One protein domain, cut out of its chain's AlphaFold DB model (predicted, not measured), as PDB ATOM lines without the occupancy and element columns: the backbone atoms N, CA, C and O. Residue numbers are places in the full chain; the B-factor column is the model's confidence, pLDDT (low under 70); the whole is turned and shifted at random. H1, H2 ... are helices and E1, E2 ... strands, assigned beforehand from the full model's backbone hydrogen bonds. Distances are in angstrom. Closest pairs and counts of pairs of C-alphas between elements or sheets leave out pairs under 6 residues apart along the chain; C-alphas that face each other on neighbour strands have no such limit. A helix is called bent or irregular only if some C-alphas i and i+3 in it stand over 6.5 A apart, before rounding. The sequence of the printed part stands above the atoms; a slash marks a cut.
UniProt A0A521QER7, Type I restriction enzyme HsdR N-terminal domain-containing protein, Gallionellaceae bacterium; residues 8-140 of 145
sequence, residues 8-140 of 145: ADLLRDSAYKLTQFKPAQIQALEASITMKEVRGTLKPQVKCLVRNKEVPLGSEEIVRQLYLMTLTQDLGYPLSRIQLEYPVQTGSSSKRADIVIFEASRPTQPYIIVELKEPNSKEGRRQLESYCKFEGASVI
ATOM      1  N   ALA A   8       0.724  27.016 -21.704       81.38
ATOM      2  CA  ALA A   8      -0.150  27.633 -22.698       81.38
ATOM      3  C   ALA A   8      -0.985  28.794 -22.125       81.38
ATOM      4  O   ALA A   8      -1.275  29.743 -22.848       81.38
ATOM      5  N   ASP A   9      -1.327  28.756 -20.833       82.25
ATOM      6  CA  ASP A   9      -2.096  29.826 -20.194       82.25
ATOM      7  C   ASP A   9      -1.248  31.079 -19.937       82.25
ATOM      8  O   ASP A   9      -1.762  32.187 -20.045       82.25
ATOM      9  N   LEU A  10       0.058  30.927 -19.678       80.56
ATOM     10  CA  LEU A  10       0.989  32.058 -19.525       80.56
ATOM     11  C   LEU A  10       1.449  32.653 -20.852       80.56
ATOM     12  O   LEU A  10       1.905  33.795 -20.891       80.56
ATOM     13  N   LEU A  11       1.366  31.877 -21.929       80.31
ATOM     14  CA  LEU A  11       1.766  32.310 -23.263       80.31
ATOM     15  C   LEU A  11       0.594  32.809 -24.109       80.31
ATOM     16  O   LEU A  11       0.836  33.267 -25.222       80.31
ATOM     17  N   ARG A  12      -0.642  32.757 -23.592       74.31
ATOM     18  CA  ARG A  12      -1.875  33.100 -24.318       74.31
ATOM     19  C   ARG A  12      -1.837  34.489 -24.960       74.31
ATOM     20  O   ARG A  12      -2.297  34.638 -26.086       74.31
ATOM     21  N   ASP A  13      -1.252  35.459 -24.264       69.81
ATOM     22  CA  ASP A  13      -1.141  36.850 -24.721       69.81
ATOM     23  C   ASP A  13       0.234  37.172 -25.333       69.81
ATOM     24  O   ASP A  13       0.538  38.326 -25.627       69.81
ATOM     25  N   SER A  14       1.091  36.163 -25.511       70.75
ATOM     26  CA  SER A  14       2.426  36.327 -26.082       70.75
ATOM     27  C   SER A  14       2.474  35.852 -27.529       70.75
ATOM     28  O   SER A  14       1.754  34.940 -27.932       70.75
ATOM     29  N   ALA A  15       3.394  36.409 -28.313       71.19
ATOM     30  CA  ALA A  15       3.651  35.921 -29.665       71.19
ATOM     31  C   ALA A  15       4.435  34.588 -29.691       71.19
ATOM     32  O   ALA A  15       4.674  34.036 -30.766       71.19
ATOM     33  N   TYR A  16       4.858  34.067 -28.535       73.62
ATOM     34  CA  TYR A  16       5.664  32.853 -28.440       73.62
ATOM     35  C   TYR A  16       4.818  31.587 -28.594       73.62
ATOM     36  O   TYR A  16       3.765  31.438 -27.977       73.62
ATOM     37  N   LYS A  17       5.325  30.624 -29.371       76.44
ATOM     38  CA  LYS A  17       4.683  29.321 -29.566       76.44
ATOM     39  C   LYS A  17       5.512  28.200 -28.962       76.44
ATOM     40  O   LYS A  17       6.726  28.127 -29.135       76.44
ATOM     41  N   LEU A  18       4.829  27.272 -28.294       81.62
ATOM     42  CA  LEU A  18       5.450  26.075 -27.720       81.62
ATOM     43  C   LEU A  18       5.746  24.987 -28.761       81.62
ATOM     44  O   LEU A  18       6.449  24.031 -28.455       81.62
ATOM     45  N   THR A  19       5.239  25.123 -29.990       79.44
ATOM     46  CA  THR A  19       5.293  24.097 -31.049       79.44
ATOM     47  C   THR A  19       6.703  23.683 -31.464       79.44
ATOM     48  O   THR A  19       6.875  22.627 -32.060       79.44
ATOM     49  N   GLN A  20       7.705  24.507 -31.166       78.44
ATOM     50  CA  GLN A  20       9.115  24.234 -31.454       78.44
ATOM     51  C   GLN A  20       9.817  23.379 -30.385       78.44
ATOM     52  O   GLN A  20      10.926  22.908 -30.619       78.44
ATOM     53  N   PHE A  21       9.197  23.188 -29.217       87.81
ATOM     54  CA  PHE A  21       9.769  22.427 -28.108       87.81
ATOM     55  C   PHE A  21       9.147  21.039 -28.014       87.81
ATOM     56  O   PHE A  21       7.976  20.830 -28.342       87.81
ATOM     57  N   LYS A  22       9.929  20.067 -27.537       90.06
ATOM     58  CA  LYS A  22       9.432  18.698 -27.390       90.06
ATOM     59  C   LYS A  22       8.369  18.647 -26.285       90.06
ATOM     60  O   LYS A  22       8.576  19.246 -25.228       90.06
ATOM     61  N   PRO A  23       7.292  17.853 -26.439       91.00
ATOM     62  CA  PRO A  23       6.282  17.689 -25.391       91.00
ATOM     63  C   PRO A  23       6.868  17.267 -24.038       91.00
ATOM     64  O   PRO A  23       6.419  17.742 -23.002       91.00
ATOM     65  N   ALA A  24       7.917  16.436 -24.044       91.81
ATOM     66  CA  ALA A  24       8.620  16.028 -22.829       91.81
ATOM     67  C   ALA A  24       9.290  17.208 -22.097       91.81
ATOM     68  O   ALA A  24       9.265  17.256 -20.871       91.81
ATOM     69  N   GLN A  25       9.849  18.176 -22.832       92.81
ATOM     70  CA  GLN A  25      10.466  19.376 -22.250       92.81
ATOM     71  C   GLN A  25       9.400  20.294 -21.645       92.81
ATOM     72  O   GLN A  25       9.563  20.773 -20.526       92.81
ATOM     73  N   ILE A  26       8.282  20.474 -22.356       91.62
ATOM     74  CA  ILE A  26       7.123  21.248 -21.889       91.62
ATOM     75  C   ILE A  26       6.578  20.648 -20.588       91.62
ATOM     76  O   ILE A  26       6.464  21.360 -19.595       91.62
ATOM     77  N   GLN A  27       6.321  19.338 -20.565       91.88
ATOM     78  CA  GLN A  27       5.796  18.643 -19.385       91.88
ATOM     79  C   GLN A  27       6.764  18.689 -18.200       91.88
ATOM     80  O   GLN A  27       6.339  18.895 -17.066       91.88
ATOM     81  N   ALA A  28       8.066  18.519 -18.440       92.38
ATOM     82  CA  ALA A  28       9.070  18.618 -17.386       92.38
ATOM     83  C   ALA A  28       9.157  20.040 -16.807       92.38
ATOM     84  O   ALA A  28       9.284  20.191 -15.592       92.38
ATOM     85  N   LEU A  29       9.036  21.078 -17.647       92.56
ATOM     86  CA  LEU A  29       8.965  22.454 -17.168       92.56
ATOM     87  C   LEU A  29       7.682  22.687 -16.360       92.56
ATOM     88  O   LEU A  29       7.781  23.174 -15.238       92.56
ATOM     89  N   GLU A  30       6.516  22.271 -16.866       92.12
ATOM     90  CA  GLU A  30       5.220  22.346 -16.166       92.12
ATOM     91  C   GLU A  30       5.249  21.662 -14.794       92.12
ATOM     92  O   GLU A  30       4.800  22.236 -13.802       92.12
ATOM     93  N   ALA A  31       5.846  20.471 -14.707       91.06
ATOM     94  CA  ALA A  31       5.982  19.722 -13.459       91.06
ATOM     95  C   ALA A  31       6.905  20.403 -12.432       91.06
ATOM     96  O   ALA A  31       6.808  20.128 -11.237       91.06
ATOM     97  N   SER A  32       7.802  21.282 -12.884       90.38
ATOM     98  CA  SER A  32       8.743  22.010 -12.026       90.38
ATOM     99  C   SER A  32       8.220  23.365 -11.529       90.38
ATOM    100  O   SER A  32       8.902  24.027 -10.742       90.38
ATOM    101  N   ILE A  33       7.028  23.788 -11.971       91.50
ATOM    102  CA  ILE A  33       6.431  25.071 -11.588       91.50
ATOM    103  C   ILE A  33       5.975  25.023 -10.131       91.50
ATOM    104  O   ILE A  33       5.229  24.138  -9.711       91.50
ATOM    105  N   THR A  34       6.364  26.038  -9.365       90.38
ATOM    106  CA  THR A  34       5.894  26.265  -8.000       90.38
ATOM    107  C   THR A  34       5.150  27.595  -7.922       90.38
ATOM    108  O   THR A  34       5.531  28.582  -8.547       90.38
ATOM    109  N   MET A  35       4.055  27.644  -7.163       88.44
ATOM    110  CA  MET A  35       3.345  28.899  -6.903       88.44
ATOM    111  C   MET A  35       3.908  29.517  -5.630       88.44
ATOM    112  O   MET A  35       3.846  28.899  -4.567       88.44
ATOM    113  N   LYS A  36       4.445  30.735  -5.727       86.94
ATOM    114  CA  LYS A  36       4.937  31.488  -4.570       86.94
ATOM    115  C   LYS A  36       4.220  32.811  -4.420       86.94
ATOM    116  O   LYS A  36       3.976  33.520  -5.394       86.94
ATOM    117  N   GLU A  37       3.912  33.155  -3.180       88.56
ATOM    118  CA  GLU A  37       3.334  34.446  -2.854       88.56
ATOM    119  C   GLU A  37       4.423  35.522  -2.865       88.56
ATOM    120  O   GLU A  37       5.423  35.442  -2.153       88.56
ATOM    121  N   VAL A  38       4.239  36.537  -3.706       84.31
ATOM    122  CA  VAL A  38       5.137  37.682  -3.825       84.31
ATOM    123  C   VAL A  38       4.296  38.941  -3.697       84.31
ATOM    124  O   VAL A  38       3.485  39.233  -4.575       84.31
ATOM    125  N   ARG A  39       4.503  39.704  -2.615       84.12
ATOM    126  CA  ARG A  39       3.760  40.947  -2.321       84.12
ATOM    127  C   ARG A  39       2.231  40.747  -2.322       84.12
ATOM    128  O   ARG A  39       1.511  41.550  -2.905       84.12
ATOM    129  N   GLY A  40       1.746  39.658  -1.720       85.75
ATOM    130  CA  GLY A  40       0.311  39.359  -1.627       85.75
ATOM    131  C   GLY A  40      -0.316  38.771  -2.895       85.75
ATOM    132  O   GLY A  40      -1.529  38.625  -2.971       85.75
ATOM    133  N   THR A  41       0.479  38.459  -3.926       84.75
ATOM    134  CA  THR A  41      -0.005  37.833  -5.167       84.75
ATOM    135  C   THR A  41       0.722  36.516  -5.416       84.75
ATOM    136  O   THR A  41       1.953  36.480  -5.408       84.75
ATOM    137  N   LEU A  42      -0.021  35.440  -5.683       86.81
ATOM    138  CA  LEU A  42       0.556  34.165  -6.111       86.81
ATOM    139  C   LEU A  42       1.117  34.297  -7.529       86.81
ATOM    140  O   LEU A  42       0.390  34.627  -8.465       86.81
ATOM    141  N   LYS A  43       2.413  34.032  -7.687       87.88
ATOM    142  CA  LYS A  43       3.104  34.046  -8.977       87.88
ATOM    143  C   LYS A  43       3.757  32.689  -9.251       87.88
ATOM    144  O   LYS A  43       4.360  32.126  -8.333       87.88
ATOM    145  N   PRO A  44       3.679  32.183 -10.493       90.62
ATOM    146  CA  PRO A  44       4.403  30.983 -10.882       90.62
ATOM    147  C   PRO A  44       5.908  31.270 -10.898       90.62
ATOM    148  O   PRO A  44       6.359  32.304 -11.402       90.62
ATOM    149  N   GLN A  45       6.684  30.356 -10.330       92.44
ATOM    150  CA  GLN A  45       8.138  30.380 -10.304       92.44
ATOM    151  C   GLN A  45       8.698  29.032 -10.745       92.44
ATOM    152  O   GLN A  45       8.041  27.997 -10.648       92.44
ATOM    153  N   VAL A  46       9.934  29.055 -11.230       93.62
ATOM    154  CA  VAL A  46      10.693  27.848 -11.556       93.62
ATOM    155  C   VAL A  46      12.133  27.998 -11.101       93.62
ATOM    156  O   VAL A  46      12.672  29.105 -11.044       93.62
ATOM    157  N   LYS A  47      12.789  26.879 -10.801       93.94
ATOM    158  CA  LYS A  47      14.233  26.854 -10.596       93.94
ATOM    159  C   LYS A  47      14.951  26.986 -11.942       93.94
ATOM    160  O   LYS A  47      14.911  26.079 -12.764       93.94
ATOM    161  N   CYS A  48      15.642  28.102 -12.150       93.81
ATOM    162  CA  CYS A  48      16.419  28.345 -13.363       93.81
ATOM    163  C   CYS A  48      17.603  27.367 -13.468       93.81
ATOM    164  O   CYS A  48      18.425  27.316 -12.548       93.81
ATOM    165  N   LEU A  49      17.734  26.658 -14.598       92.00
ATOM    166  CA  LEU A  49      18.780  25.642 -14.804       92.00
ATOM    167  C   LEU A  49      20.208  26.198 -14.676       92.00
ATOM    168  O   LEU A  49      21.070  25.550 -14.092       92.00
ATOM    169  N   VAL A  50      20.454  27.410 -15.185       94.00
ATOM    170  CA  VAL A  50      21.788  28.043 -15.163       94.00
ATOM    171  C   VAL A  50      22.015  28.848 -13.882       94.00
ATOM    172  O   VAL A  50      23.067  28.748 -13.262       94.00
ATOM    173  N   ARG A  51      21.029  29.651 -13.449       92.62
ATOM    174  CA  ARG A  51      21.177  30.546 -12.278       92.62
ATOM    175  C   ARG A  51      21.032  29.822 -10.934       92.62
ATOM    176  O   ARG A  51      21.301  30.430  -9.904       92.62
ATOM    177  N   ASN A  52      20.563  28.569 -10.937       92.12
ATOM    178  CA  ASN A  52      20.337  27.724  -9.759       92.12
ATOM    179  C   ASN A  52      19.516  28.401  -8.639       92.12
ATOM    180  O   ASN A  52      19.699  28.126  -7.456       92.12
ATOM    181  N   LYS A  53      18.596  29.293  -9.017       92.69
ATOM    182  CA  LYS A  53      17.695  30.018  -8.114       92.69
ATOM    183  C   LYS A  53      16.285  30.031  -8.679       92.69
ATOM    184  O   LYS A  53      16.099  29.858  -9.885       92.69
ATOM    185  N   GLU A  54      15.312  30.265  -7.813       92.38
ATOM    186  CA  GLU A  54      13.934  30.442  -8.250       92.38
ATOM    187  C   GLU A  54      13.737  31.801  -8.921       92.38
ATOM    188  O   GLU A  54      14.230  32.830  -8.449       92.38
ATOM    189  N   VAL A  55      13.049  31.785 -10.056       92.31
ATOM    190  CA  VAL A  55      12.780  32.959 -10.885       92.31
ATOM    191  C   VAL A  55      11.300  32.999 -11.267       92.31
ATOM    192  O   VAL A  55      10.690  31.942 -11.437       92.31
ATOM    193  N   PRO A  56      10.703  34.197 -11.391       91.56
ATOM    194  CA  PRO A  56       9.327  34.336 -11.845       91.56
ATOM    195  C   PRO A  56       9.183  33.849 -13.288       91.56
ATOM    196  O   PRO A  56      10.000  34.168 -14.152       91.56
ATOM    197  N   LEU A  57       8.118  33.099 -13.542       89.19
ATOM    198  CA  LEU A  57       7.867  32.463 -14.824       89.19
ATOM    199  C   LEU A  57       7.048  33.393 -15.735       89.19
ATOM    200  O   LEU A  57       5.826  33.298 -15.811       89.19
ATOM    201  N   GLY A  58       7.731  34.339 -16.383       87.81
ATOM    202  CA  GLY A  58       7.167  35.145 -17.474       87.81
ATOM    203  C   GLY A  58       7.279  34.439 -18.830       87.81
ATOM    204  O   GLY A  58       7.992  33.445 -18.950       87.81
ATOM    205  N   SER A  59       6.630  34.977 -19.866       85.62
ATOM    206  CA  SER A  59       6.651  34.408 -21.225       85.62
ATOM    207  C   SER A  59       8.071  34.194 -21.767       85.62
ATOM    208  O   SER A  59       8.403  33.111 -22.244       85.62
ATOM    209  N   GLU A  60       8.941  35.186 -21.601       85.25
ATOM    210  CA  GLU A  60      10.352  35.109 -21.990       85.25
ATOM    211  C   GLU A  60      11.126  34.052 -21.186       85.25
ATOM    212  O   GLU A  60      11.922  33.302 -21.750       85.25
ATOM    213  N   GLU A  61      10.867  33.931 -19.878       90.12
ATOM    214  CA  GLU A  61      11.545  32.940 -19.034       90.12
ATOM    215  C   GLU A  61      11.104  31.513 -19.366       90.12
ATOM    216  O   GLU A  61      11.938  30.612 -19.356       90.12
ATOM    217  N   ILE A  62       9.828  31.299 -19.714       90.94
ATOM    218  CA  ILE A  62       9.336  29.997 -20.192       90.94
ATOM    219  C   ILE A  62      10.148  29.565 -21.403       90.94
ATOM    220  O   ILE A  62      10.709  28.468 -21.433       90.94
ATOM    221  N   VAL A  63      10.245  30.453 -22.389       89.50
ATOM    222  CA  VAL A  63      10.970  30.169 -23.618       89.50
ATOM    223  C   VAL A  63      12.459  29.978 -23.340       89.50
ATOM    224  O   VAL A  63      13.049  29.034 -23.859       89.50
ATOM    225  N   ARG A  64      13.056  30.790 -22.461       91.44
ATOM    226  CA  ARG A  64      14.454  30.647 -22.038       91.44
ATOM    227  C   ARG A  64      14.723  29.293 -21.389       91.44
ATOM    228  O   ARG A  64      15.696  28.643 -21.759       91.44
ATOM    229  N   GLN A  65      13.883  28.845 -20.456       94.19
ATOM    230  CA  GLN A  65      14.056  27.545 -19.800       94.19
ATOM    231  C   GLN A  65      13.900  26.387 -20.789       94.19
ATOM    232  O   GLN A  65      14.738  25.488 -20.795       94.19
ATOM    233  N   LEU A  66      12.905  26.433 -21.680       92.81
ATOM    234  CA  LEU A  66      12.743  25.412 -22.720       92.81
ATOM    235  C   LEU A  66      13.934  25.391 -23.687       92.81
ATOM    236  O   LEU A  66      14.442  24.321 -24.016       92.81
ATOM    237  N   TYR A  67      14.448  26.560 -24.072       92.00
ATOM    238  CA  TYR A  67      15.623  26.656 -24.933       92.00
ATOM    239  C   TYR A  67      16.885  26.118 -24.247       92.00
ATOM    240  O   TYR A  67      17.676  25.417 -24.871       92.00
ATOM    241  N   LEU A  68      17.059  26.369 -22.944       93.75
ATOM    242  CA  LEU A  68      18.134  25.762 -22.154       93.75
ATOM    243  C   LEU A  68      18.033  24.234 -22.126       93.75
ATOM    244  O   LEU A  68      19.059  23.557 -22.213       93.75
ATOM    245  N   MET A  69      16.823  23.676 -22.043       94.06
ATOM    246  CA  MET A  69      16.622  22.228 -22.132       94.06
ATOM    247  C   MET A  69      17.014  21.699 -23.510       94.06
ATOM    248  O   MET A  69      17.723  20.704 -23.579       94.06
ATOM    249  N   THR A  70      16.663  22.385 -24.599       92.00
ATOM    250  CA  THR A  70      17.132  22.018 -25.945       92.00
ATOM    251  C   THR A  70      18.660  22.080 -26.050       92.00
ATOM    252  O   THR A  70      19.288  21.119 -26.492       92.00
ATOM    253  N   LEU A  71      19.287  23.170 -25.596       91.50
ATOM    254  CA  LEU A  71      20.746  23.333 -25.635       91.50
ATOM    255  C   LEU A  71      21.475  22.219 -24.875       91.50
ATOM    256  O   LEU A  71      22.488  21.710 -25.349       91.50
ATOM    257  N   THR A  72      20.961  21.840 -23.707       93.50
ATOM    258  CA  THR A  72      21.618  20.874 -22.818       93.50
ATOM    259  C   THR A  72      21.292  19.423 -23.163       93.50
ATOM    260  O   THR A  72      22.196  18.593 -23.189       93.50
ATOM    261  N   GLN A  73      20.025  19.105 -23.438       93.31
ATOM    262  CA  GLN A  73      19.546  17.733 -23.634       93.31
ATOM    263  C   GLN A  73      19.668  17.271 -25.085       93.31
ATOM    264  O   GLN A  73      20.001  16.115 -25.325       93.31
ATOM    265  N   ASP A  74      19.404  18.162 -26.045       90.56
ATOM    266  CA  ASP A  74      19.374  17.802 -27.465       90.56
ATOM    267  C   ASP A  74      20.692  18.142 -28.168       90.56
ATOM    268  O   ASP A  74      21.157  17.380 -29.010       90.56
ATOM    269  N   LEU A  75      21.300  19.281 -27.817       88.75
ATOM    270  CA  LEU A  75      22.536  19.766 -28.443       88.75
ATOM    271  C   LEU A  75      23.798  19.497 -27.610       88.75
ATOM    272  O   LEU A  75      24.905  19.754 -28.080       88.75
ATOM    273  N   GLY A  76      23.652  18.968 -26.393       91.38
ATOM    274  CA  GLY A  76      24.771  18.514 -25.565       91.38
ATOM    275  C   GLY A  76      25.679  19.622 -25.021       91.38
ATOM    276  O   GLY A  76      26.792  19.330 -24.583       91.38
ATOM    277  N   TYR A  77      25.245  20.886 -25.023       92.31
ATOM    278  CA  TYR A  77      26.006  21.968 -24.400       92.31
ATOM    279  C   TYR A  77      25.860  21.900 -22.874       92.31
ATOM    280  O   TYR A  77      24.757  22.096 -22.361       92.31
ATOM    281  N   PRO A  78      26.938  21.647 -22.109       94.75
ATOM    282  CA  PRO A  78      26.847  21.573 -20.657       94.75
ATOM    283  C   PRO A  78      26.509  22.944 -20.057       94.75
ATOM    284  O   PRO A  78      26.995  23.973 -20.529       94.75
ATOM    285  N   LEU A  79      25.745  22.957 -18.956       94.19
ATOM    286  CA  LEU A  79      25.367  24.188 -18.242       94.19
ATOM    287  C   LEU A  79      26.576  25.043 -17.832       94.19
ATOM    288  O   LEU A  79      26.471  26.263 -17.801       94.19
ATOM    289  N   SER A  80      27.733  24.424 -17.575       93.81
ATOM    290  CA  SER A  80      28.983  25.122 -17.240       93.81
ATOM    291  C   SER A  80      29.508  26.033 -18.354       93.81
ATOM    292  O   SER A  80      30.285  26.941 -18.075       93.81
ATOM    293  N   ARG A  81      29.091  25.809 -19.607       94.06
ATOM    294  CA  ARG A  81      29.437  26.648 -20.763       94.06
ATOM    295  C   ARG A  81      28.389  27.714 -21.062       94.06
ATOM    296  O   ARG A  81      28.594  28.483 -21.992       94.06
ATOM    297  N   ILE A  82      27.276  27.749 -20.333       94.81
ATOM    298  CA  ILE A  82      26.144  28.622 -20.635       94.81
ATOM    299  C   ILE A  82      26.039  29.707 -19.569       94.81
ATOM    300  O   ILE A  82      25.996  29.421 -18.376       94.81
ATOM    301  N   GLN A  83      25.936  30.959 -19.998       94.12
ATOM    302  CA  GLN A  83      25.568  32.073 -19.133       94.12
ATOM    303  C   GLN A  83      24.311  32.759 -19.648       94.12
ATOM    304  O   GLN A  83      24.042  32.791 -20.848       94.12
ATOM    305  N   LEU A  84      23.531  33.291 -18.711       93.56
ATOM    306  CA  LEU A  84      22.306  34.023 -19.001       93.56
ATOM    307  C   LEU A  84      22.524  35.510 -18.805       93.56
ATOM    308  O   LEU A  84      23.206  35.911 -17.858       93.56
ATOM    309  N   GLU A  85      21.877  36.308 -19.651       90.25
ATOM    310  CA  GLU A  85      21.916  37.767 -19.578       90.25
ATOM    311  C   GLU A  85      23.374  38.294 -19.529       90.25
ATOM    312  O   GLU A  85      23.740  39.152 -18.715       90.25
ATOM    313  N   TYR A  86      24.256  37.721 -20.345       89.12
ATOM    314  CA  TYR A  86      25.688  38.014 -20.299       89.12
ATOM    315  C   TYR A  86      25.989  39.358 -20.979       89.12
ATOM    316  O   TYR A  86      25.468  39.600 -22.073       89.12
ATOM    317  N   PRO A  87      26.798  40.250 -20.375       87.19
ATOM    318  CA  PRO A  87      27.205  41.491 -21.022       87.19
ATOM    319  C   PRO A  87      28.137  41.203 -22.204       87.19
ATOM    320  O   PRO A  87      29.233  40.678 -22.046       87.19
ATOM    321  N   VAL A  88      27.703  41.597 -23.394       80.19
ATOM    322  CA  VAL A  88      28.465  41.546 -24.637       80.19
ATOM    323  C   VAL A  88      28.820  42.977 -25.033       80.19
ATOM    324  O   VAL A  88      27.953  43.856 -25.114       80.19
ATOM    325  N   GLN A  89      30.108  43.227 -25.262       73.88
ATOM    326  CA  GLN A  89      30.570  44.512 -25.777       73.88
ATOM    327  C   GLN A  89      30.216  44.626 -27.262       73.88
ATOM    328  O   GLN A  89      30.415  43.699 -28.038       73.88
ATOM    329  N   THR A  90      29.657  45.769 -27.649       63.97
ATOM    330  CA  THR A  90      29.282  46.086 -29.032       63.97
ATOM    331  C   THR A  90      29.725  47.513 -29.343       63.97
ATOM    332  O   THR A  90      29.045  48.491 -29.013       63.97
ATOM    333  N   GLY A  91      30.918  47.648 -29.931       69.88
ATOM    334  CA  GLY A  91      31.561  48.952 -30.114       69.88
ATOM    335  C   GLY A  91      31.740  49.674 -28.773       69.88
ATOM    336  O   GLY A  91      32.299  49.111 -27.840       69.88
ATOM    337  N   SER A  92      31.224  50.900 -28.658       70.31
ATOM    338  CA  SER A  92      31.311  51.717 -27.434       70.31
ATOM    339  C   SER A  92      30.234  51.408 -26.382       70.31
ATOM    340  O   SER A  92      30.195  52.066 -25.344       70.31
ATOM    341  N   SER A  93      29.323  50.464 -26.647       71.06
ATOM    342  CA  SER A  93      28.180  50.161 -25.774       71.06
ATOM    343  C   SER A  93      28.174  48.704 -25.314       71.06
ATOM    344  O   SER A  93      28.495  47.800 -26.084       71.06
ATOM    345  N   SER A  94      27.775  48.462 -24.064       77.06
ATOM    346  CA  SER A  94      27.566  47.114 -23.524       77.06
ATOM    347  C   SER A  94      26.079  46.770 -23.554       77.06
ATOM    348  O   SER A  94      25.263  47.519 -23.015       77.06
ATOM    349  N   LYS A  95      25.724  45.627 -24.146       80.75
ATOM    350  CA  LYS A  95      24.356  45.084 -24.154       80.75
ATOM    351  C   LYS A  95      24.345  43.699 -23.522       80.75
ATOM    352  O   LYS A  95      25.357  43.015 -23.547       80.75
ATOM    353  N   ARG A  96      23.228  43.280 -22.926       86.00
ATOM    354  CA  ARG A  96      23.106  41.938 -22.331       86.00
ATOM    355  C   ARG A  96      22.393  41.017 -23.312       86.00
ATOM    356  O   ARG A  96      21.305  41.367 -23.753       86.00
ATOM    357  N   ALA A  97      23.013  39.889 -23.642       86.06
ATOM    358  CA  ALA A  97      22.415  38.853 -24.480       86.06
ATOM    359  C   ALA A  97      21.714  37.800 -23.617       86.06
ATOM    360  O   ALA A  97      22.217  37.457 -22.544       86.06
ATOM    361  N   ASP A  98      20.586  37.263 -24.082       88.62
ATOM    362  CA  ASP A  98      19.758  36.345 -23.287       88.62
ATOM    363  C   ASP A  98      20.492  35.077 -22.862       88.62
ATOM    364  O   ASP A  98      20.450  34.707 -21.685       88.62
ATOM    365  N   ILE A  99      21.159  34.414 -23.808       91.06
ATOM    366  CA  ILE A  99      21.935  33.200 -23.566       91.06
ATOM    367  C   ILE A  99      23.245  33.301 -24.346       91.06
ATOM    368  O   ILE A  99      23.250  33.554 -25.549       91.06
ATOM    369  N   VAL A 100      24.363  33.056 -23.670       90.38
ATOM    370  CA  VAL A 100      25.685  32.956 -24.291       90.38
ATOM    371  C   VAL A 100      26.279  31.599 -23.965       90.38
ATOM    372  O   VAL A 100      26.291  31.178 -22.811       90.38
ATOM    373  N   ILE A 101      26.767  30.916 -24.993       90.94
ATOM    374  CA  ILE A 101      27.495  29.657 -24.891       90.94
ATOM    375  C   ILE A 101      28.956  29.964 -25.188       90.94
ATOM    376  O   ILE A 101      29.262  30.511 -26.246       90.94
ATOM    377  N   PHE A 102      29.852  29.617 -24.274       90.25
ATOM    378  CA  PHE A 102      31.292  29.829 -24.412       90.25
ATOM    379  C   PHE A 102      31.975  28.652 -25.087       90.25
ATOM    380  O   PHE A 102      31.462  27.526 -25.073       90.25
ATOM    381  N   GLU A 103      33.147  28.886 -25.665       87.50
ATOM    382  CA  GLU A 103      33.908  27.810 -26.278       87.50
ATOM    383  C   GLU A 103      34.534  26.862 -25.235       87.50
ATOM    384  O   GLU A 103      35.023  27.290 -24.194       87.50
ATOM    385  N   ALA A 104      34.541  25.558 -25.519       86.62
ATOM    386  CA  ALA A 104      35.086  24.511 -24.661       86.62
ATOM    387  C   ALA A 104      36.575  24.719 -24.351       86.62
ATOM    388  O   ALA A 104      36.988  24.581 -23.204       86.62
ATOM    389  N   SER A 105      37.374  25.065 -25.365       86.62
ATOM    390  CA  SER A 105      38.818  25.301 -25.219       86.62
ATOM    391  C   SER A 105      39.159  26.702 -24.703       86.62
ATOM    392  O   SER A 105      40.249  26.918 -24.179       86.62
ATOM    393  N   ARG A 106      38.236  27.663 -24.845       84.25
ATOM    394  CA  ARG A 106      38.409  29.067 -24.449       84.25
ATOM    395  C   ARG A 106      37.158  29.539 -23.699       84.25
ATOM    396  O   ARG A 106      36.307  30.186 -24.305       84.25
ATOM    397  N   PRO A 107      37.051  29.254 -22.387       82.62
ATOM    398  CA  PRO A 107      35.834  29.495 -21.600       82.62
ATOM    399  C   PRO A 107      35.408  30.963 -21.474       82.62
ATOM    400  O   PRO A 107      34.322  31.240 -20.982       82.62
ATOM    401  N   THR A 108      36.255  31.906 -21.890       83.19
ATOM    402  CA  THR A 108      35.962  33.345 -21.914       83.19
ATOM    403  C   THR A 108      35.537  33.847 -23.290       83.19
ATOM    404  O   THR A 108      35.098  34.985 -23.395       83.19
ATOM    405  N   GLN A 109      35.672  33.031 -24.340       83.56
ATOM    406  CA  GLN A 109      35.318  33.392 -25.709       83.56
ATOM    407  C   GLN A 109      33.868  32.979 -25.985       83.56
ATOM    408  O   GLN A 109      33.585  31.773 -26.000       83.56
ATOM    409  N   PRO A 110      32.944  33.928 -26.227       84.94
ATOM    410  CA  PRO A 110      31.625  33.604 -26.744       84.94
ATOM    411  C   PRO A 110      31.751  32.757 -28.010       84.94
ATOM    412  O   PRO A 110      32.515  33.086 -28.917       84.94
ATOM    413  N   TYR A 111      31.016  31.653 -28.051       84.44
ATOM    414  CA  TYR A 111      30.933  30.756 -29.197       84.44
ATOM    415  C   TYR A 111      29.598  30.923 -29.911       84.44
ATOM    416  O   TYR A 111      29.592  31.131 -31.118       84.44
ATOM    417  N   ILE A 112      28.496  30.891 -29.155       84.56
ATOM    418  CA  ILE A 112      27.132  31.094 -29.647       84.56
ATOM    419  C   ILE A 112      26.444  32.132 -28.768       84.56
ATOM    420  O   ILE A 112      26.487  32.045 -27.542       84.56
ATOM    421  N   ILE A 113      25.772  33.092 -29.396       83.81
ATOM    422  CA  ILE A 113      24.935  34.089 -28.727       83.81
ATOM    423  C   ILE A 113      23.506  33.880 -29.213       83.81
ATOM    424  O   ILE A 113      23.269  33.911 -30.419       83.81
ATOM    425  N   VAL A 114      22.576  33.670 -28.285       83.31
ATOM    426  CA  VAL A 114      21.145  33.514 -28.557       83.31
ATOM    427  C   VAL A 114      20.410  34.699 -27.954       83.31
ATOM    428  O   VAL A 114      20.574  35.011 -26.774       83.31
ATOM    429  N   GLU A 115      19.570  35.317 -28.772       80.94
ATOM    430  CA  GLU A 115      18.654  36.376 -28.371       80.94
ATOM    431  C   GLU A 115      17.224  35.856 -28.542       80.94
ATOM    432  O   GLU A 115      16.853  35.409 -29.631       80.94
ATOM    433  N   LEU A 116      16.425  35.904 -27.480       78.88
ATOM    434  CA  LEU A 116      15.030  35.491 -27.501       78.88
ATOM    435  C   LEU A 116      14.191  36.723 -27.841       78.88
ATOM    436  O   LEU A 116      14.158  37.710 -27.110       78.88
ATOM    437  N   LYS A 117      13.529  36.688 -28.996       70.62
ATOM    438  CA  LYS A 117      12.643  37.765 -29.442       70.62
ATOM    439  C   LYS A 117      11.319  37.208 -29.915       70.62
ATOM    440  O   LYS A 117      11.249  36.099 -30.443       70.62
ATOM    441  N   GLU A 118      10.289  38.033 -29.792       66.44
ATOM    442  CA  GLU A 118       8.997  37.749 -30.394       66.44
ATOM    443  C   GLU A 118       9.103  37.666 -31.933       66.44
ATOM    444  O   GLU A 118       9.833  38.472 -32.537       66.44
ATOM    445  N   PRO A 119       8.350  36.746 -32.576       59.25
ATOM    446  CA  PRO A 119       8.464  36.401 -33.998       59.25
ATOM    447  C   PRO A 119       8.394  37.567 -35.001       59.25
ATOM    448  O   PRO A 119       8.842  37.422 -36.136       59.25
ATOM    449  N   ASN A 120       7.854  38.725 -34.602       57.97
ATOM    450  CA  ASN A 120       7.603  39.873 -35.482       57.97
ATOM    451  C   ASN A 120       8.491  41.101 -35.211       57.97
ATOM    452  O   ASN A 120       8.290  42.154 -35.823       57.97
ATOM    453  N   SER A 121       9.487  41.009 -34.325       57.69
ATOM    454  CA  SER A 121      10.352  42.159 -34.040       57.69
ATOM    455  C   SER A 121      11.370  42.400 -35.172       57.69
ATOM    456  O   SER A 121      12.339  41.665 -35.360       57.69
ATOM    457  N   LYS A 122      11.188  43.488 -35.941       57.59
ATOM    458  CA  LYS A 122      12.180  43.963 -36.938       57.59
ATOM    459  C   LYS A 122      13.550  44.269 -36.308       57.59
ATOM    460  O   LYS A 122      14.568  44.273 -36.995       57.59
ATOM    461  N   GLU A 123      13.565  44.508 -35.001       59.56
ATOM    462  CA  GLU A 123      14.730  44.888 -34.205       59.56
ATOM    463  C   GLU A 123      15.713  43.736 -33.968       59.56
ATOM    464  O   GLU A 123      16.925  43.962 -33.995       59.56
ATOM    465  N   GLY A 124      15.220  42.495 -33.840       56.94
ATOM    466  CA  GLY A 124      16.065  41.325 -33.583       56.94
ATOM    467  C   GLY A 124      17.117  41.117 -34.673       56.94
ATOM    468  O   GLY A 124      18.299  40.957 -34.380       56.94
ATOM    469  N   ARG A 125      16.721  41.234 -35.948       58.91
ATOM    470  CA  ARG A 125      17.636  41.071 -37.093       58.91
ATOM    471  C   ARG A 125      18.765  42.109 -37.097       58.91
ATOM    472  O   ARG A 125      19.921  41.744 -37.284       58.91
ATOM    473  N   ARG A 126      18.449  43.383 -36.835       61.66
ATOM    474  CA  ARG A 126      19.442  44.475 -36.802       61.66
ATOM    475  C   ARG A 126      20.416  44.329 -35.631       61.66
ATOM    476  O   ARG A 126      21.591  44.664 -35.756       61.66
ATOM    477  N   GLN A 127      19.939  43.830 -34.494       58.28
ATOM    478  CA  GLN A 127      20.783  43.591 -33.330       58.28
ATOM    479  C   GLN A 127      21.795  42.462 -33.585       58.28
ATOM    480  O   GLN A 127      22.948  42.566 -33.175       58.28
ATOM    481  N   LEU A 128      21.416  41.440 -34.349       57.09
ATOM    482  CA  LEU A 128      22.286  40.309 -34.685       57.09
ATOM    483  C   LEU A 128      23.429  40.689 -35.635       57.09
ATOM    484  O   LEU A 128      24.566  40.274 -35.418       57.09
ATOM    485  N   GLU A 129      23.169  41.556 -36.620       60.56
ATOM    486  CA  GLU A 129      24.218  42.105 -37.498       60.56
ATOM    487  C   GLU A 129      25.313  42.851 -36.717       60.56
ATOM    488  O   GLU A 129      26.467  42.888 -37.148       60.56
ATOM    489  N   SER A 130      24.973  43.427 -35.556       57.94
ATOM    490  CA  SER A 130      25.949  44.098 -34.693       57.94
ATOM    491  C   SER A 130      26.883  43.123 -33.965       57.94
ATOM    492  O   SER A 130      28.044  43.466 -33.753       57.94
ATOM    493  N   TYR A 131      26.428  41.901 -33.656       56.22
ATOM    494  CA  TYR A 131      27.237  40.883 -32.971       56.22
ATOM    495  C   TYR A 131      28.156  40.117 -33.930       56.22
ATOM    496  O   TYR A 131      29.311  39.872 -33.591       56.22
ATOM    497  N   CYS A 132      27.701  39.815 -35.155       53.25
ATOM    498  CA  CYS A 132      28.514  39.114 -36.164       53.25
ATOM    499  C   CYS A 132      29.780  39.883 -36.574       53.25
ATOM    500  O   CYS A 132      30.725  39.288 -37.080       53.25
ATOM    501  N   LYS A 133      29.796  41.207 -36.390       52.62
ATOM    502  CA  LYS A 133      30.963  42.042 -36.696       52.62
ATOM    503  C   LYS A 133      32.029  42.026 -35.602       52.62
ATOM    504  O   LYS A 133      33.123  42.512 -35.868       52.62
ATOM    505  N   PHE A 134      31.715  41.557 -34.390       54.09
ATOM    506  CA  PHE A 134      32.498  41.949 -33.219       54.09
ATOM    507  C   PHE A 134      33.455  40.887 -32.681       54.09
ATOM    508  O   PHE A 134      34.518  41.257 -32.208       54.09
ATOM    509  N   GLU A 135      33.185  39.592 -32.809       51.97
ATOM    510  CA  GLU A 135      34.121  38.560 -32.352       51.97
ATOM    511  C   GLU A 135      33.989  37.317 -33.227       51.97
ATOM    512  O   GLU A 135      32.918  37.073 -33.773       51.97
ATOM    513  N   GLY A 136      35.045  36.507 -33.356       53.47
ATOM    514  CA  GLY A 136      35.056  35.248 -34.125       53.47
ATOM    515  C   GLY A 136      34.119  34.142 -33.598       53.47
ATOM    516  O   GLY A 136      34.400  32.959 -33.785       53.47
ATOM    517  N   ALA A 137      33.045  34.522 -32.907       55.78
ATOM    518  CA  ALA A 137      31.935  33.700 -32.463       55.78
ATOM    519  C   ALA A 137      30.996  33.379 -33.637       55.78
ATOM    520  O   ALA A 137      30.707  34.224 -34.485       55.78
ATOM    521  N   SER A 138      30.466  32.158 -33.664       55.44
ATOM    522  CA  SER A 138      29.410  31.767 -34.600       55.44
ATOM    523  C   SER A 138      28.053  32.176 -34.021       55.44
ATOM    524  O   SER A 138      27.546  31.561 -33.088       55.44
ATOM    525  N   VAL A 139      27.443  33.235 -34.551       57.06
ATOM    526  CA  VAL A 139      26.142  33.717 -34.061       57.06
ATOM    527  C   VAL A 139      25.022  32.793 -34.557       57.06
ATOM    528  O   VAL A 139      24.831  32.643 -35.763       57.06
ATOM    529  N   ILE A 140      24.254  32.194 -33.638       54.00
ATOM    530  CA  ILE A 140      23.069  31.382 -33.964       54.00
ATOM    531  C   ILE A 140      21.818  32.135 -33.530       54.00
ATOM    532  O   ILE A 140      21.619  32.439 -32.358       54.00
TER     533      ILE A 140
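AT A GLANCE: This is residues 8 to 140 of the 145 residues of the protein "Type I restriction enzyme HsdR N-terminal domain-containing protein" of Gallionellaceae bacterium (UniProt A0A521QER7). Two small antiparallel sheets stand at the two ends of the longest axis, with the long helix H3 in the middle between them. The larger sheet, E4 E5 E6, is strongly twisted, its strands E4 and E5 sharply bent, and it has H3 and the low-confidence helix H4 packed on it; at the other end, the sheet E1 E2 E3 has H3 packed on it with residues 61 to 65, while the short helices H1 and H2 lie near H3 at that end. The printed part has 133 residues with four named helices and six named strands, in the order H1 H2 E1 E2 E3 H3 E4 E5 E6 H4, and the class is mixed, helices and strands. It is compact, with a radius of gyration of the C-alphas of 15.8 A, and its C-alphas span 44 by 32 by 31 A.

IN THESE COORDINATES: In the larger sheet, E4 is residues 82 to 90, 19.6 A from first to last C-alpha, E5 is residues 93 to 102, 20.6 A, and E6 is residues 110 to 114. E4 bends by 78 degrees at residue 85 and E5 by 92 degrees at residue 99. H3, residues 59 to 74, is 21.8 A long and begins at C-alpha 59 at (6.651, 34.408, -21.225). H4, residues 122 to 132, is 17.1 A long and ends at C-alpha 132 at (28.514, 39.114, -36.164); it is neither bent nor irregular, but only just: C-alphas 122 and 125 are 6.2 A apart. The other sheet has E1, residues 34 to 38, E2, residues 41 to 47, 18.8 A long, and E3, residues 54 to 56. H1 is residues 8 to 11, beginning at C-alpha 8 at (-0.150, 27.633, -22.698), and H2 is residues 23 to 31, 12.1 A long.

HOW THE PARTS SIT: The sheet E4 E5 E6 is a meander, each strand the antiparallel neighbour of the one before, with E4 and E6 as edge strands. In the hairpin E4 and E5, N 88 and O 95 are within hydrogen-bond range at 2.7 A; in the hairpin E5 and E6, N 101 and O 112 are at 2.8 A. H3 on one face of the sheet E4 E5 E6 makes two layers, a helix layer on one face of a sheet. Its height over the sheet is 10.1 A, and it runs along the strands, at 12 degrees to E5 on the local plane; its closest C-alpha pair with E5 is Arg 64 and Asp 98, 7.9 A apart. H4 is also on this sheet, at a height over the sheet of 10.0 A, and runs across the strands, at 87 degrees to E5 on the local plane; the closest C-alphas of H4 and E4 are those of Tyr 131 and Thr 90, 6.8 A apart. H3 and H4 are apart. H3 is on the sheet E1 E2 E3 too, with 8 pairs of C-alphas within 10 A. That sheet is a second meander with staggered pairing: E2 pairs with E1 over residues 41 to 45, where N 43 and O 36 are 2.8 A apart, and with E3 over residues 45 to 47, where N 55 and O 46 are 2.9 A apart. H2 touches H3, which meets it with residues 65 to 69 alone, at a steep tilt of 56 degrees, opposite ways; their closest C-alphas are those of Gln 25 and Leu 66, 6.5 A apart. H1 and H3 are close but not clearly touching, the C-alphas of Leu 11 and Ser 59 being closest at 5.7 A. Every O i to N i+4 pair is within hydrogen-bond range in H2 and H3, and 4 of 7 are in H4; H1 is too short for such a pair.

THE WHOLE: The two C-alphas farthest apart, those of Gly 40 and Gly 136, are 47.8 A from each other. The printed part has no cut, and the link from H1 to H2, 11 residues, is long. The mean pLDDT of the printed part is 81.7; residue 13, residues 90 to 91 and residues 118 to 140 are under 70.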